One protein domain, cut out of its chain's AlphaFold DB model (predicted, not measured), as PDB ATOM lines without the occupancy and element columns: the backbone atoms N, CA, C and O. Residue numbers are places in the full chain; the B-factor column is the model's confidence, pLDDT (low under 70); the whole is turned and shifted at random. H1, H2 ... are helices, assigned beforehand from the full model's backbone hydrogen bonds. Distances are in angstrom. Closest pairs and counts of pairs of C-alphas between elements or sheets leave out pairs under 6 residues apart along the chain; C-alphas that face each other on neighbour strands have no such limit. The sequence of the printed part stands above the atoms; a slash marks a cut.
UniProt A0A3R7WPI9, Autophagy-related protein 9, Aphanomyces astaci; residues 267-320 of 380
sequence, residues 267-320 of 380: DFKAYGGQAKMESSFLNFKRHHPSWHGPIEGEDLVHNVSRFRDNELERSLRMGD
ATOM      1  N   ASP A 267     133.830 111.996 192.745       81.06
ATOM      2  CA  ASP A 267     132.409 112.225 192.459       81.06
ATOM      3  C   ASP A 267     131.837 113.406 193.274       81.06
ATOM      4  O   ASP A 267     131.401 113.268 194.424       81.06
ATOM      5  N   PHE A 268     131.817 114.584 192.647       79.94
ATOM      6  CA  PHE A 268     131.265 115.818 193.212       79.94
ATOM      7  C   PHE A 268     129.742 115.798 193.379       79.94
ATOM      8  O   PHE A 268     129.216 116.568 194.183       79.94
ATOM      9  N   LYS A 269     129.007 114.927 192.679       76.81
ATOM     10  CA  LYS A 269     127.542 114.865 192.804       76.81
ATOM     11  C   LYS A 269     127.132 114.132 194.069       76.81
ATOM     12  O   LYS A 269     126.207 114.564 194.752       76.81
ATOM     13  N   ALA A 270     127.835 113.051 194.394       74.44
ATOM     14  CA  ALA A 270     127.580 112.283 195.607       74.44
ATOM     15  C   ALA A 270     128.221 112.914 196.855       74.44
ATOM     16  O   ALA A 270     127.636 112.854 197.937       74.44
ATOM     17  N   TYR A 271     129.403 113.531 196.721       74.69
ATOM     18  CA  TYR A 271     130.212 113.959 197.873       74.69
ATOM     19  C   TYR A 271     130.612 115.437 197.864       74.69
ATOM     20  O   TYR A 271     131.444 115.831 198.677       74.69
ATOM     21  N   GLY A 272     130.013 116.256 196.989       63.84
ATOM     22  CA  GLY A 272     130.306 117.685 196.782       63.84
ATOM     23  C   GLY A 272     130.507 118.507 198.051       63.84
ATOM     24  O   GLY A 272     131.440 119.287 198.134       63.84
ATOM     25  N   GLY A 273     129.676 118.283 199.072       65.31
ATOM     26  CA  GLY A 273     129.746 119.018 200.340       65.31
ATOM     27  C   GLY A 273     130.842 118.564 201.313       65.31
ATOM     28  O   GLY A 273     130.921 119.092 202.421       65.31
ATOM     29  N   GLN A 274     131.662 117.567 200.966       70.56
ATOM     30  CA  GLN A 274     132.719 117.065 201.846       70.56
ATOM     31  C   GLN A 274     134.051 117.776 201.582       70.56
ATOM     32  O   GLN A 274     134.725 117.522 200.585       70.56
ATOM     33  N   ALA A 275     134.511 118.564 202.557       65.19
ATOM     34  CA  ALA A 275     135.766 119.321 202.473       65.19
ATOM     35  C   ALA A 275     137.008 118.463 202.139       65.19
ATOM     36  O   ALA A 275     137.942 118.925 201.477       65.19
ATOM     37  N   LYS A 276     137.030 117.192 202.572       66.56
ATOM     38  CA  LYS A 276     138.121 116.249 202.266       66.56
ATOM     39  C   LYS A 276     138.188 115.912 200.775       66.56
ATOM     40  O   LYS A 276     139.289 115.751 200.247       66.56
ATOM     41  N   MET A 277     137.042 115.804 200.111       75.25
ATOM     42  CA  MET A 277     136.950 115.465 198.693       75.25
ATOM     43  C   MET A 277     137.420 116.644 197.831       75.25
ATOM     44  O   MET A 277     138.341 116.470 197.033       75.25
ATOM     45  N   GLU A 278     136.931 117.857 198.111       73.56
ATOM     46  CA  GLU A 278     137.390 119.095 197.460       73.56
ATOM     47  C   GLU A 278     138.905 119.304 197.621       73.56
ATOM     48  O   GLU A 278     139.629 119.529 196.648       73.56
ATOM     49  N   SER A 279     139.414 119.158 198.848       68.19
ATOM     50  CA  SER A 279     140.844 119.314 199.142       68.19
ATOM     51  C   SER A 279     141.704 118.277 198.416       68.19
ATOM     52  O   SER A 279     142.785 118.603 197.920       68.19
ATOM     53  N   SER A 280     141.230 117.030 198.337       72.12
ATOM     54  CA  SER A 280     141.945 115.949 197.651       72.12
ATOM     55  C   SER A 280     141.980 116.178 196.139       72.12
ATOM     56  O   SER A 280     143.040 116.015 195.536       72.12
ATOM     57  N   PHE A 281     140.870 116.628 195.547       78.31
ATOM     58  CA  PHE A 281     140.793 116.968 194.126       78.31
ATOM     59  C   PHE A 281     141.735 118.122 193.765       78.31
ATOM     60  O   PHE A 281     142.542 118.002 192.842       78.31
ATOM     61  N   LEU A 282     141.710 119.214 194.539       77.81
ATOM     62  CA  LEU A 282     142.601 120.363 194.339       77.81
ATOM     63  C   LEU A 282     144.077 119.966 194.455       77.81
ATOM     64  O   LEU A 282     144.911 120.418 193.665       77.81
ATOM     65  N   ASN A 283     144.413 119.114 195.427       77.75
ATOM     66  CA  ASN A 283     145.774 118.617 195.595       77.75
ATOM     67  C   ASN A 283     146.210 117.744 194.409       77.75
ATOM     68  O   ASN A 283     147.330 117.894 193.916       77.75
ATOM     69  N   PHE A 284     145.326 116.871 193.923       81.00
ATOM     70  CA  PHE A 284     145.597 116.014 192.773       81.00
ATOM     71  C   PHE A 284     145.797 116.836 191.491       81.00
ATOM     72  O   PHE A 284     146.826 116.703 190.828       81.00
ATOM     73  N   LYS A 285     144.886 117.771 191.195       82.06
ATOM     74  CA  LYS A 285     144.959 118.667 190.028       82.06
ATOM     75  C   LYS A 285     146.222 119.532 190.027       82.06
ATOM     76  O   LYS A 285     146.821 119.749 188.977       82.06
ATOM     77  N   ARG A 286     146.669 119.992 191.202       79.19
ATOM     78  CA  ARG A 286     147.920 120.757 191.353       79.19
ATOM     79  C   ARG A 286     149.153 119.957 190.923       79.19
ATOM     80  O   ARG A 286     150.055 120.531 190.324       79.19
ATOM     81  N   HIS A 287     149.195 118.660 191.230       74.62
ATOM     82  CA  HIS A 287     150.320 117.783 190.883       74.62
ATOM     83  C   HIS A 287     150.190 117.158 189.487       74.62
ATOM     84  O   HIS A 287     151.195 116.748 188.908       74.62
ATOM     85  N   HIS A 288     148.983 117.144 188.917       85.62
ATOM     86  CA  HIS A 288     148.704 116.635 187.575       85.62
ATOM     87  C   HIS A 288     147.914 117.657 186.729       85.62
ATOM     88  O   HIS A 288     146.737 117.439 186.446       85.62
ATOM     89  N   PRO A 289     148.533 118.767 186.276       84.00
ATOM     90  CA  PRO A 289     147.810 119.865 185.620       84.00
ATOM     91  C   PRO A 289     147.156 119.493 184.283       84.00
ATOM     92  O   PRO A 289     146.136 120.070 183.914       84.00
ATOM     93  N   SER A 290     147.739 118.532 183.561       85.94
ATOM     94  CA  SER A 290     147.232 118.032 182.277       85.94
ATOM     95  C   SER A 290     146.107 117.004 182.418       85.94
ATOM     96  O   SER A 290     145.535 116.587 181.416       85.94
ATOM     97  N   TRP A 291     145.820 116.541 183.637       86.44
ATOM     98  CA  TRP A 291     144.701 115.643 183.893       86.44
ATOM     99  C   TRP A 291     143.402 116.449 183.932       86.44
ATOM    100  O   TRP A 291     143.356 117.506 184.559       86.44
ATOM    101  N   HIS A 292     142.358 115.960 183.267       84.31
ATOM    102  CA  HIS A 292     141.040 116.591 183.250       84.31
ATOM    103  C   HIS A 292     140.094 115.814 184.160       84.31
ATOM    104  O   HIS A 292     139.862 114.624 183.937       84.31
ATOM    105  N   GLY A 293     139.590 116.488 185.189       82.56
ATOM    106  CA  GLY A 293     138.619 115.932 186.118       82.56
ATOM    107  C   GLY A 293     137.170 116.171 185.681       82.56
ATOM    108  O   GLY A 293     136.915 116.689 184.590       82.56
ATOM    109  N   PRO A 294     136.203 115.810 186.540       84.62
ATOM    110  CA  PRO A 294     134.796 116.152 186.355       84.62
ATOM    111  C   PRO A 294     134.591 117.669 186.256       84.62
ATOM    112  O   PRO A 294     135.300 118.438 186.906       84.62
ATOM    113  N   ILE A 295     133.598 118.093 185.467       84.94
ATOM    114  CA  ILE A 295     133.307 119.510 185.173       84.94
ATOM    115  C   ILE A 295     133.112 120.301 186.469       84.94
ATOM    116  O   ILE A 295     133.670 121.380 186.633       84.94
ATOM    117  N   GLU A 296     132.399 119.716 187.427       83.69
ATOM    118  CA  GLU A 296     132.113 120.317 188.727       83.69
ATOM    119  C   GLU A 296     133.393 120.600 189.539       83.69
ATOM    120  O   GLU A 296     133.492 121.617 190.227       83.69
ATOM    121  N   GLY A 297     134.402 119.729 189.431       81.75
ATOM    122  CA  GLY A 297     135.701 119.920 190.076       81.75
ATOM    123  C   GLY A 297     136.569 120.962 189.369       81.75
ATOM    124  O   GLY A 297     137.257 121.751 190.020       81.75
ATOM    125  N   GLU A 298     136.531 121.010 188.039       85.69
ATOM    126  CA  GLU A 298     137.230 122.043 187.260       85.69
ATOM    127  C   GLU A 298     136.635 123.439 187.517       85.69
ATOM    128  O   GLU A 298     137.380 124.406 187.701       85.69
ATOM    129  N   ASP A 299     135.308 123.538 187.639       85.56
ATOM    130  CA  ASP A 299     134.613 124.769 188.025       85.56
ATOM    131  C   ASP A 299     135.041 125.238 189.423       85.56
ATOM    132  O   ASP A 299     135.281 126.431 189.640       85.56
ATOM    133  N   LEU A 300     135.215 124.308 190.370       80.75
ATOM    134  CA  LEU A 300     135.753 124.611 191.697       80.75
ATOM    135  C   LEU A 300     137.170 125.205 191.608       80.75
ATOM    136  O   LEU A 300     137.440 126.243 192.216       80.75
ATOM    137  N   VAL A 301     138.067 124.604 190.819       82.44
ATOM    138  CA  VAL A 301     139.438 125.114 190.603       82.44
ATOM    139  C   VAL A 301     139.418 126.522 190.002       82.44
ATOM    140  O   VAL A 301     140.171 127.401 190.440       82.44
ATOM    141  N   HIS A 302     138.552 126.752 189.016       83.12
ATOM    142  CA  HIS A 302     138.401 128.046 188.360       83.12
ATOM    143  C   HIS A 302     137.886 129.120 189.332       83.12
ATOM    144  O   HIS A 302     138.454 130.212 189.413       83.12
ATOM    145  N   ASN A 303     136.868 128.799 190.133       81.69
ATOM    146  CA  ASN A 303     136.302 129.710 191.128       81.69
ATOM    147  C   ASN A 303     137.318 130.083 192.217       81.69
ATOM    148  O   ASN A 303     137.443 131.260 192.565       81.69
ATOM    149  N   VAL A 304     138.092 129.110 192.705       77.62
ATOM    150  CA  VAL A 304     139.160 129.343 193.692       77.62
ATOM    151  C   VAL A 304     140.274 130.217 193.108       77.62
ATOM    152  O   VAL A 304     140.743 131.144 193.770       77.62
ATOM    153  N   SER A 305     140.674 129.968 191.858       75.19
ATOM    154  CA  SER A 305     141.708 130.761 191.177       75.19
ATOM    155  C   SER A 305     141.258 132.208 190.973       75.19
ATOM    156  O   SER A 305     141.977 133.134 191.338       75.19
ATOM    157  N   ARG A 306     140.020 132.409 190.507       78.56
ATOM    158  CA  ARG A 306     139.412 133.735 190.346       78.56
ATOM    159  C   ARG A 306     139.335 134.500 191.667       78.56
ATOM    160  O   ARG A 306     139.609 135.696 191.704       78.56
ATOM    161  N   PHE A 307     138.958 133.826 192.753       73.19
ATOM    162  CA  PHE A 307     138.908 134.443 194.079       73.19
ATOM    163  C   PHE A 307     140.300 134.882 194.554       73.19
ATOM    164  O   PHE A 307     140.462 136.005 195.032       73.19
ATOM    165  N   ARG A 308     141.314 134.029 194.367       69.25
ATOM    166  CA  ARG A 308     142.710 134.351 194.689       69.25
ATOM    167  C   ARG A 308     143.203 135.575 193.916       69.25
ATOM    168  O   ARG A 308     143.828 136.448 194.513       69.25
ATOM    169  N   ASP A 309     142.920 135.641 192.620       70.56
ATOM    170  CA  ASP A 309     143.384 136.735 191.763       70.56
ATOM    171  C   ASP A 309     142.705 138.067 192.144       70.56
ATOM    172  O   ASP A 309     143.375 139.095 192.251       70.56
ATOM    173  N   ASN A 310     141.409 138.035 192.479       70.31
ATOM    174  CA  ASN A 310     140.676 139.203 192.981       70.31
ATOM    175  C   ASN A 310     141.227 139.725 194.323       70.31
ATOM    176  O   ASN A 310     141.336 140.937 194.512       70.31
ATOM    177  N   GLU A 311     141.579 138.843 195.269       60.03
ATOM    178  CA  GLU A 311     142.149 139.277 196.556       60.03
ATOM    179  C   GLU A 311     143.604 139.749 196.446       60.03
ATOM    180  O   GLU A 311     144.023 140.662 197.168       60.03
ATOM    181  N   LEU A 312     144.372 139.201 195.500       56.94
ATOM    182  CA  LEU A 312     145.695 139.720 195.159       56.94
ATOM    183  C   LEU A 312     145.591 141.149 194.608       56.94
ATOM    184  O   LEU A 312     146.317 142.036 195.059       56.94
ATOM    185  N   GLU A 313     144.650 141.398 193.696       63.44
ATOM    186  CA  GLU A 313     144.402 142.735 193.147       63.44
ATOM    187  C   GLU A 313     143.957 143.724 194.237       63.44
ATOM    188  O   GLU A 313     144.428 144.864 194.294       63.44
ATOM    189  N   ARG A 314     143.098 143.282 195.160       63.47
ATOM    190  CA  ARG A 314     142.651 144.086 196.305       63.47
ATOM    191  C   ARG A 314     143.799 144.442 197.251       63.47
ATOM    192  O   ARG A 314     143.869 145.575 197.727       63.47
ATOM    193  N   SER A 315     144.713 143.502 197.480       47.69
ATOM    194  CA  SER A 315     145.913 143.706 198.299       47.69
ATOM    195  C   SER A 315     146.892 144.689 197.647       47.69
ATOM    196  O   SER A 315     147.443 145.548 198.334       47.69
ATOM    197  N   LEU A 316     147.055 144.628 196.322       53.00
ATOM    198  CA  LEU A 316     147.879 145.575 195.559       53.00
ATOM    199  C   LEU A 316     147.309 147.002 195.614       53.00
ATOM    200  O   LEU A 316     148.051 147.949 195.863       53.00
ATOM    201  N   ARG A 317     145.984 147.156 195.492       56.56
ATOM    202  CA  ARG A 317     145.303 148.462 195.593       56.56
ATOM    203  C   ARG A 317     145.419 149.109 196.981       56.56
ATOM    204  O   ARG A 317     145.444 150.332 197.075       56.56
ATOM    205  N   MET A 318     145.507 148.322 198.058       46.97
ATOM    206  CA  MET A 318     145.782 148.866 199.400       46.97
ATOM    207  C   MET A 318     147.245 149.308 199.574       46.97
ATOM    208  O   MET A 318     147.508 150.236 200.337       46.97
ATOM    209  N   GLY A 319     148.190 148.690 198.855       42.19
ATOM    210  CA  GLY A 319     149.607 149.076 198.860       42.19
ATOM    211  C   GLY A 319     149.874 150.458 198.248       42.19
ATOM    212  O   GLY A 319     150.716 151.196 198.759       42.19
ATOM    213  N   ASP A 320     149.097 150.853 197.235       39.84
ATOM    214  CA  ASP A 320     149.195 152.165 196.570       39.84
ATOM    215  C   ASP A 320     148.744 153.348 197.450       39.84
ATOM    216  O   ASP A 320     149.019 154.502 197.134       39.84
TER     217      ASP A 320
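Overview. This is residues 267 to 320 of the 380 residues of the protein "Autophagy-related protein 9" of Aphanomyces astaci (UniProt A0A3R7WPI9). A small head, made of the short helix H1, helix H2 and the first part of H3, has one long arm: residues 305 to 320 of H3 stick out from it. The printed part has 54 residues with three named helices, H1, H2, H3 in chain order, and no named strand; the class is all helix. It is loose, with a radius of gyration of the C-alphas of 13.8 A, and spans 44 by 25 by 17 A.

Arrangement. H1, residues 268 to 271, is close to but not clearly touching H2, residues 275 to 287; their closest C-alphas, of Tyr 271 and Met 277, are 7.0 A apart. H1 is also close to but not clearly touching H3, residues 295 to 320, with the closest C-alphas, of Phe 268 and Glu 296, 6.4 A apart. H2 and H3 only just touch, with 3 pairs of C-alphas within 8 A, through residues 278 to 282 and 297 to 301 alone; the closest C-alphas, of Leu 282 and Val 301, are 6.8 A apart. Their lines are about perpendicular, at 81 degrees. In H2 and H3 every O i to N i+4 pair is within hydrogen-bond range; H1 is too short for such a pair.

Along the chain. H1 begins at C-alpha 268 (131.265, 115.818, 193.212). H2 is 18.7 A long and H3 38.1 A, ending at C-alpha 320 (149.195, 152.165, 196.570).

Size, cuts and confidence. The printed part has no cut and no long link. Residues 287 to 292 also stand free. Mean pLDDT of the printed part is 73.1; residues 311 to 320 are among those under 70.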